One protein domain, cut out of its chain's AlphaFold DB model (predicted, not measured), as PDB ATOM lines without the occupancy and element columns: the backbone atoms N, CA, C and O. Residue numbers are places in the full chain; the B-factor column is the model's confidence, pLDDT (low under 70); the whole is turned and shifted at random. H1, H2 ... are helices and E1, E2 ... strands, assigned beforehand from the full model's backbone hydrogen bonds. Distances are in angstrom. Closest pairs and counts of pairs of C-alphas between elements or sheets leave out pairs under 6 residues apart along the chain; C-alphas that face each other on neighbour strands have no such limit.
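AT A GLANCE: This is residues 5 to 58 of the 74 residues of an uncharacterized protein of Candidatus Methanoperedenaceae archaeon GB37 (UniProt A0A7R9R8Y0). A short hairpin, E1 and E2, forms one part with helix H1; a longer hairpin, E3 and E4, runs beside them, joined by a long loop. The 54 printed residues have one named helix and four named strands, in the order E1 E2 H1 E3 E4; the class is mixed, both sheets antiparallel. The whole is only just compact, close to loose, with radius of gyration of the C-alphas 11.9 A and spans of 37 by 22 by 15 A.

HOW THE PARTS SIT: Between E1, residues 6 to 8, and E2, residues 15 to 17, N 7 and O 16 are within hydrogen-bond range at 2.9 A. H1, residues 18 to 25, has 2 of 4 O i to N i+4 pairs within range. Between E3, residues 37 to 43, and E4, residues 51 to 57, N 40 and O 54 are within range at 2.8 A. The closest C-alphas of H1 and E4, Lys 18 and Trp 51, are 7.7 A apart.

IN THESE COORDINATES: E1 begins at C-alpha 6 (-45.828, 43.106, 139.315); E4, 20.1 A long, ends at C-alpha 57 (-59.182, 59.323, 124.505).

THE WHOLE: The printed part has no cut; the H1 to E3 link is long; residues 30 to 35 have pLDDT under 70.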
ATOM      1  N   THR A   5     -43.440  45.366 142.836       83.19
ATOM      2  CA  THR A   5     -44.793  44.943 142.486       83.19
ATOM      3  C   THR A   5     -44.859  44.631 141.000       83.19
ATOM      4  O   THR A   5     -44.251  45.319 140.166       83.19
ATOM      5  N   SER A   6     -45.541  43.537 140.677       86.25
ATOM      6  CA  SER A   6     -45.828  43.106 139.315       86.25
ATOM      7  C   SER A   6     -47.302  43.340 139.006       86.25
ATOM      8  O   SER A   6     -48.154  43.284 139.886       86.25
ATOM      9  N   GLY A   7     -47.591  43.643 137.749       88.12
ATOM     10  CA  GLY A   7     -48.940  43.835 137.238       88.12
ATOM     11  C   GLY A   7     -49.069  43.154 135.886       88.12
ATOM     12  O   GLY A   7     -48.074  42.990 135.174       88.12
ATOM     13  N   ARG A   8     -50.287  42.742 135.540       91.44
ATOM     14  CA  ARG A   8     -50.598  42.129 134.248       91.44
ATOM     15  C   ARG A   8     -51.020  43.209 133.257       91.44
ATOM     16  O   ARG A   8     -51.839  44.062 133.586       91.44
ATOM     17  N   CYS A   9     -50.453  43.190 132.057       90.31
ATOM     18  CA  CYS A   9     -50.906  44.049 130.973       90.31
ATOM     19  C   CYS A   9     -52.239  43.524 130.440       90.31
ATOM     20  O   CYS A   9     -52.317  42.367 130.048       90.31
ATOM     21  N   PHE A  10     -53.263  44.371 130.377       87.31
ATOM     22  CA  PHE A  10     -54.578  43.982 129.855       87.31
ATOM     23  C   PHE A  10     -54.583  43.735 128.333       87.31
ATOM     24  O   PHE A  10     -55.474  43.079 127.815       87.31
ATOM     25  N   ILE A  11     -53.589  44.256 127.605       87.00
ATOM     26  CA  ILE A  11     -53.532  44.176 126.135       87.00
ATOM     27  C   ILE A  11     -52.893  42.862 125.663       87.00
ATOM     28  O   ILE A  11     -53.250  42.342 124.610       87.00
ATOM     29  N   CYS A  12     -51.916  42.336 126.411       91.31
ATOM     30  CA  CYS A  12     -51.155  41.147 126.006       91.31
ATOM     31  C   CYS A  12     -51.025  40.068 127.090       91.31
ATOM     32  O   CYS A  12     -50.247  39.132 126.912       91.31
ATOM     33  N   ASP A  13     -51.709  40.227 128.223       90.88
ATOM     34  CA  ASP A  13     -51.722  39.322 129.384       90.88
ATOM     35  C   ASP A  13     -50.359  38.999 130.025       90.88
ATOM     36  O   ASP A  13     -50.259  38.204 130.962       90.88
ATOM     37  N   LYS A  14     -49.282  39.661 129.597       91.12
ATOM     38  CA  LYS A  14     -47.945  39.480 130.175       91.12
ATOM     39  C   LYS A  14     -47.788  40.265 131.473       91.12
ATOM     40  O   LYS A  14     -48.331  41.357 131.639       91.12
ATOM     41  N   SER A  15     -47.006  39.707 132.393       91.50
ATOM     42  CA  SER A  15     -46.704  40.341 133.678       91.50
ATOM     43  C   SER A  15     -45.421  41.164 133.601       91.50
ATOM     44  O   SER A  15     -44.387  40.674 133.152       91.50
ATOM     45  N   PHE A  16     -45.473  42.404 134.083       91.06
ATOM     46  CA  PHE A  16     -44.332  43.318 134.129       91.06
ATOM     47  C   PHE A  16     -44.201  43.951 135.509       91.06
ATOM     48  O   PHE A  16     -45.172  44.070 136.252       91.06
ATOM     49  N   SER A  17     -42.992  44.393 135.852       90.25
ATOM     50  CA  SER A  17     -42.787  45.228 137.036       90.25
ATOM     51  C   SER A  17     -43.431  46.602 136.846       90.25
ATOM     52  O   SER A  17     -43.555  47.074 135.717       90.25
ATOM     53  N   LYS A  18     -43.757  47.295 137.939       86.62
ATOM     54  CA  LYS A  18     -44.289  48.670 137.908       86.62
ATOM     55  C   LYS A  18     -43.501  49.619 136.992       86.62
ATOM     56  O   LYS A  18     -44.074  50.327 136.172       86.62
ATOM     57  N   ALA A  19     -42.169  49.599 137.088       85.44
ATOM     58  CA  ALA A  19     -41.303  50.404 136.222       85.44
ATOM     59  C   ALA A  19     -41.281  49.895 134.768       85.44
ATOM     60  O   ALA A  19     -41.246  50.691 133.830       85.44
ATOM     61  N   GLY A  20     -41.323  48.571 134.580       88.75
ATOM     62  CA  GLY A  20     -41.364  47.937 133.265       88.75
ATOM     63  C   GLY A  20     -42.670  48.194 132.517       88.75
ATOM     64  O   GLY A  20     -42.629  48.391 131.307       88.75
ATOM     65  N   MET A  21     -43.804  48.275 133.220       89.94
ATOM     66  CA  MET A  21     -45.126  48.463 132.619       89.94
ATOM     67  C   MET A  21     -45.218  49.779 131.847       89.94
ATOM     68  O   MET A  21     -45.676  49.785 130.710       89.94
ATOM     69  N   THR A  22     -44.714  50.886 132.404       85.81
ATOM     70  CA  THR A  22     -44.692  52.183 131.705       85.81
ATOM     71  C   THR A  22     -43.959  52.097 130.369       85.81
ATOM     72  O   THR A  22     -44.403  52.671 129.380       85.81
ATOM     73  N   LYS A  23     -42.828  51.382 130.327       87.75
ATOM     74  CA  LYS A  23     -42.053  51.199 129.095       87.75
ATOM     75  C   LYS A  23     -42.741  50.224 128.144       87.75
ATOM     76  O   LYS A  23     -42.737  50.452 126.943       87.75
ATOM     77  N   HIS A  24     -43.331  49.165 128.684       89.94
ATOM     78  CA  HIS A  24     -44.057  48.163 127.921       89.94
ATOM     79  C   HIS A  24     -45.289  48.752 127.226       89.94
ATOM     80  O   HIS A  24     -45.459  48.544 126.036       89.94
ATOM     81  N   LEU A  25     -46.108  49.552 127.908       87.19
ATOM     82  CA  LEU A  25     -47.318  50.122 127.307       87.19
ATOM     83  C   LEU A  25     -47.021  51.022 126.103       87.19
ATOM     84  O   LEU A  25     -47.816  51.063 125.172       87.19
ATOM     85  N   LYS A  26     -45.840  51.654 126.047       84.19
ATOM     86  CA  LYS A  26     -45.398  52.408 124.861       84.19
ATOM     87  C   LYS A  26     -45.298  51.557 123.592       84.19
ATOM     88  O   LYS A  26     -45.336  52.112 122.507       84.19
ATOM     89  N   THR A  27     -45.161  50.233 123.697       86.56
ATOM     90  CA  THR A  27     -45.161  49.351 122.516       86.56
ATOM     91  C   THR A  27     -46.565  49.094 121.976       86.56
ATOM     92  O   THR A  27     -46.707  48.669 120.835       86.56
ATOM     93  N   HIS A  28     -47.593  49.307 122.802       82.94
ATOM     94  CA  HIS A  28     -49.000  49.191 122.419       82.94
ATOM     95  C   HIS A  28     -49.582  50.533 121.968       82.94
ATOM     96  O   HIS A  28     -50.341  50.574 121.005       82.94
ATOM     97  N   LEU A  29     -49.160  51.616 122.621       72.38
ATOM     98  CA  LEU A  29     -49.448  53.000 122.259       72.38
ATOM     99  C   LEU A  29     -48.731  53.366 120.948       72.38
ATOM    100  O   LEU A  29     -47.638  53.932 120.962       72.38
ATOM    101  N   LYS A  30     -49.324  53.020 119.804       65.44
ATOM    102  CA  LYS A  30     -48.910  53.582 118.515       65.44
ATOM    103  C   LYS A  30     -49.504  54.981 118.391       65.44
ATOM    104  O   LYS A  30     -50.721  55.136 118.329       65.44
ATOM    105  N   ASP A  31     -48.639  55.992 118.386       65.06
ATOM    106  CA  ASP A  31     -49.033  57.357 118.050       65.06
ATOM    107  C   ASP A  31     -49.243  57.428 116.534       65.06
ATOM    108  O   ASP A  31     -48.311  57.637 115.763       65.06
ATOM    109  N   ASP A  32     -50.470  57.161 116.098       66.19
ATOM    110  CA  ASP A  32     -50.860  57.244 114.686       66.19
ATOM    111  C   ASP A  32     -51.225  58.693 114.285       66.19
ATOM    112  O   ASP A  32     -51.863  58.923 113.261       66.19
ATOM    113  N   GLY A  33     -50.912  59.693 115.130       63.38
ATOM    114  CA  GLY A  33     -51.221  61.122 114.948       63.38
ATOM    115  C   GLY A  33     -52.714  61.493 114.896       63.38
ATOM    116  O   GLY A  33     -53.075  62.664 115.012       63.38
ATOM    117  N   SER A  34     -53.596  60.508 114.747       62.97
ATOM    118  CA  SER A  34     -55.033  60.663 114.507       62.97
ATOM    119  C   SER A  34     -55.857  60.778 115.790       62.97
ATOM    120  O   SER A  34     -56.923  61.393 115.791       62.97
ATOM    121  N   SER A  35     -55.362  60.224 116.899       68.31
ATOM    122  CA  SER A  35     -56.105  60.118 118.157       68.31
ATOM    123  C   SER A  35     -55.261  60.638 119.314       68.31
ATOM    124  O   SER A  35     -54.303  59.997 119.730       68.31
ATOM    125  N   LYS A  36     -55.619  61.802 119.871       79.38
ATOM    126  CA  LYS A  36     -55.010  62.276 121.123       79.38
ATOM    127  C   LYS A  36     -55.446  61.343 122.251       79.38
ATOM    128  O   LYS A  36     -56.632  61.304 122.579       79.38
ATOM    129  N   LEU A  37     -54.506  60.611 122.838       81.94
ATOM    130  CA  LEU A  37     -54.727  59.703 123.963       81.94
ATOM    131  C   LEU A  37     -54.007  60.243 125.203       81.94
ATOM    132  O   LEU A  37     -52.895  60.764 125.109       81.94
ATOM    133  N   PHE A  38     -54.626  60.112 126.372       82.94
ATOM    134  CA  PHE A  38     -53.977  60.354 127.655       82.94
ATOM    135  C   PHE A  38     -53.620  59.032 128.314       82.94
ATOM    136  O   PHE A  38     -54.462  58.146 128.469       82.94
ATOM    137  N   HIS A  39     -52.373  58.945 128.769       86.44
ATOM    138  CA  HIS A  39     -51.912  57.870 129.632       86.44
ATOM    139  C   HIS A  39     -51.943  58.335 131.091       86.44
ATOM    140  O   HIS A  39     -51.131  59.158 131.512       86.44
ATOM    141  N   ILE A  40     -52.896  57.815 131.864       87.06
ATOM    142  CA  ILE A  40     -53.067  58.118 133.285       87.06
ATOM    143  C   ILE A  40     -52.447  56.992 134.105       87.06
ATOM    144  O   ILE A  40     -52.771  55.815 133.935       87.06
ATOM    145  N   ARG A  41     -51.574  57.366 135.038       89.06
ATOM    146  CA  ARG A  41     -51.013  56.457 136.033       89.06
ATOM    147  C   ARG A  41     -51.671  56.724 137.381       89.06
ATOM    148  O   ARG A  41     -51.644  57.850 137.868       89.06
ATOM    149  N   VAL A  42     -52.250  55.683 137.968       89.75
ATOM    150  CA  VAL A  42     -52.853  55.710 139.303       89.75
ATOM    151  C   VAL A  42     -51.937  54.948 140.249       89.75
ATOM    152  O   VAL A  42     -51.589  53.798 139.986       89.75
ATOM    153  N   ASP A  43     -51.559  55.581 141.354       89.12
ATOM    154  CA  ASP A  43     -50.737  54.991 142.406       89.12
ATOM    155  C   ASP A  43     -51.497  55.033 143.736       89.12
ATOM    156  O   ASP A  43     -52.030  56.072 144.125       89.12
ATOM    157  N   GLY A  44     -51.532  53.909 144.451       86.44
ATOM    158  CA  GLY A  44     -52.056  53.848 145.809       86.44
ATOM    159  C   GLY A  44     -51.128  54.576 146.778       86.44
ATOM    160  O   GLY A  44     -49.974  54.188 146.951       86.44
ATOM    161  N   ILE A  45     -51.640  55.623 147.431       82.69
ATOM    162  CA  ILE A  45     -50.871  56.446 148.382       82.69
ATOM    163  C   ILE A  45     -50.437  55.613 149.597       82.69
ATOM    164  O   ILE A  45     -49.268  55.617 149.969       82.69
ATOM    165  N   TYR A  46     -51.376  54.864 150.181       86.31
ATOM    166  CA  TYR A  46     -51.134  54.014 151.356       86.31
ATOM    167  C   TYR A  46     -50.880  52.545 151.000       86.31
ATOM    168  O   TYR A  46     -50.444  51.771 151.844       86.31
ATOM    169  N   GLN A  47     -51.136  52.167 149.747       82.19
ATOM    170  CA  GLN A  47     -50.954  50.813 149.224       82.19
ATOM    171  C   GLN A  47     -50.095  50.892 147.957       82.19
ATOM    172  O   GLN A  47     -50.627  50.895 146.848       82.19
ATOM    173  N   PRO A  48     -48.760  50.996 148.088       81.25
ATOM    174  CA  PRO A  48     -47.855  51.192 146.949       81.25
ATOM    175  C   PRO A  48     -47.838  50.007 145.967       81.25
ATOM    176  O   PRO A  48     -47.357  50.146 144.831       81.25
ATOM    177  N   GLU A  49     -48.352  48.854 146.406       83.75
ATOM    178  CA  GLU A  49     -48.622  47.667 145.595       83.75
ATOM    179  C   GLU A  49     -49.805  47.809 144.652       83.75
ATOM    180  O   GLU A  49     -49.797  47.190 143.588       83.75
ATOM    181  N   TYR A  50     -50.753  48.683 144.983       86.06
ATOM    182  CA  TYR A  50     -51.872  49.004 144.124       86.06
ATOM    183  C   TYR A  50     -51.470  50.113 143.155       86.06
ATOM    184  O   TYR A  50     -51.156  51.244 143.538       86.06
ATOM    185  N   TRP A  51     -51.440  49.783 141.872       89.75
ATOM    186  CA  TRP A  51     -51.167  50.734 140.805       89.75
ATOM    187  C   TRP A  51     -51.852  50.281 139.521       89.75
ATOM    188  O   TRP A  51     -52.012  49.088 139.270       89.75
ATOM    189  N   LEU A  52     -52.259  51.249 138.706       89.25
ATOM    190  CA  LEU A  52     -53.004  51.018 137.475       89.25
ATOM    191  C   LEU A  52     -52.545  51.995 136.394       89.25
ATOM    192  O   LEU A  52     -52.248  53.158 136.665       89.25
ATOM    193  N   HIS A  53     -52.496  51.514 135.158       88.69
ATOM    194  CA  HIS A  53     -52.261  52.332 133.976       88.69
ATOM    195  C   HIS A  53     -53.541  52.323 133.146       88.69
ATOM    196  O   HIS A  53     -54.031  51.252 132.796       88.69
ATOM    197  N   ILE A  54     -54.079  53.506 132.860       87.38
ATOM    198  CA  ILE A  54     -55.314  53.683 132.099       87.38
ATOM    199  C   ILE A  54     -54.988  54.524 130.872       87.38
ATOM    200  O   ILE A  54     -54.352  55.573 130.978       87.38
ATOM    201  N   GLU A  55     -55.439  54.065 129.717       85.25
ATOM    202  CA  GLU A  55     -55.407  54.824 128.477       85.25
ATOM    203  C   GLU A  55     -56.824  55.297 128.165       85.25
ATOM    204  O   GLU A  55     -57.764  54.501 128.178       85.25
ATOM    205  N   ILE A  56     -56.991  56.597 127.930       85.44
ATOM    206  CA  ILE A  56     -58.283  57.171 127.552       85.44
ATOM    207  C   ILE A  56     -58.128  58.141 126.377       85.44
ATOM    208  O   ILE A  56     -57.126  58.854 126.299       85.44
ATOM    209  N   PRO A  57     -59.130  58.250 125.489       84.62
ATOM    210  CA  PRO A  57     -59.182  59.323 124.505       84.62
ATOM    211  C   PRO A  57     -59.194  60.701 125.167       84.62
ATOM    212  O   PRO A  57     -59.880  60.910 126.164       84.62
ATOM    213  N   ALA A  58     -58.507  61.680 124.582       82.69
ATOM    214  CA  ALA A  58     -58.443  63.037 125.122       82.69
ATOM    215  C   ALA A  58     -59.798  63.756 125.139       82.69
ATOM    216  O   ALA A  58     -60.015  64.654 125.947       82.69
TER     217      ALA A  58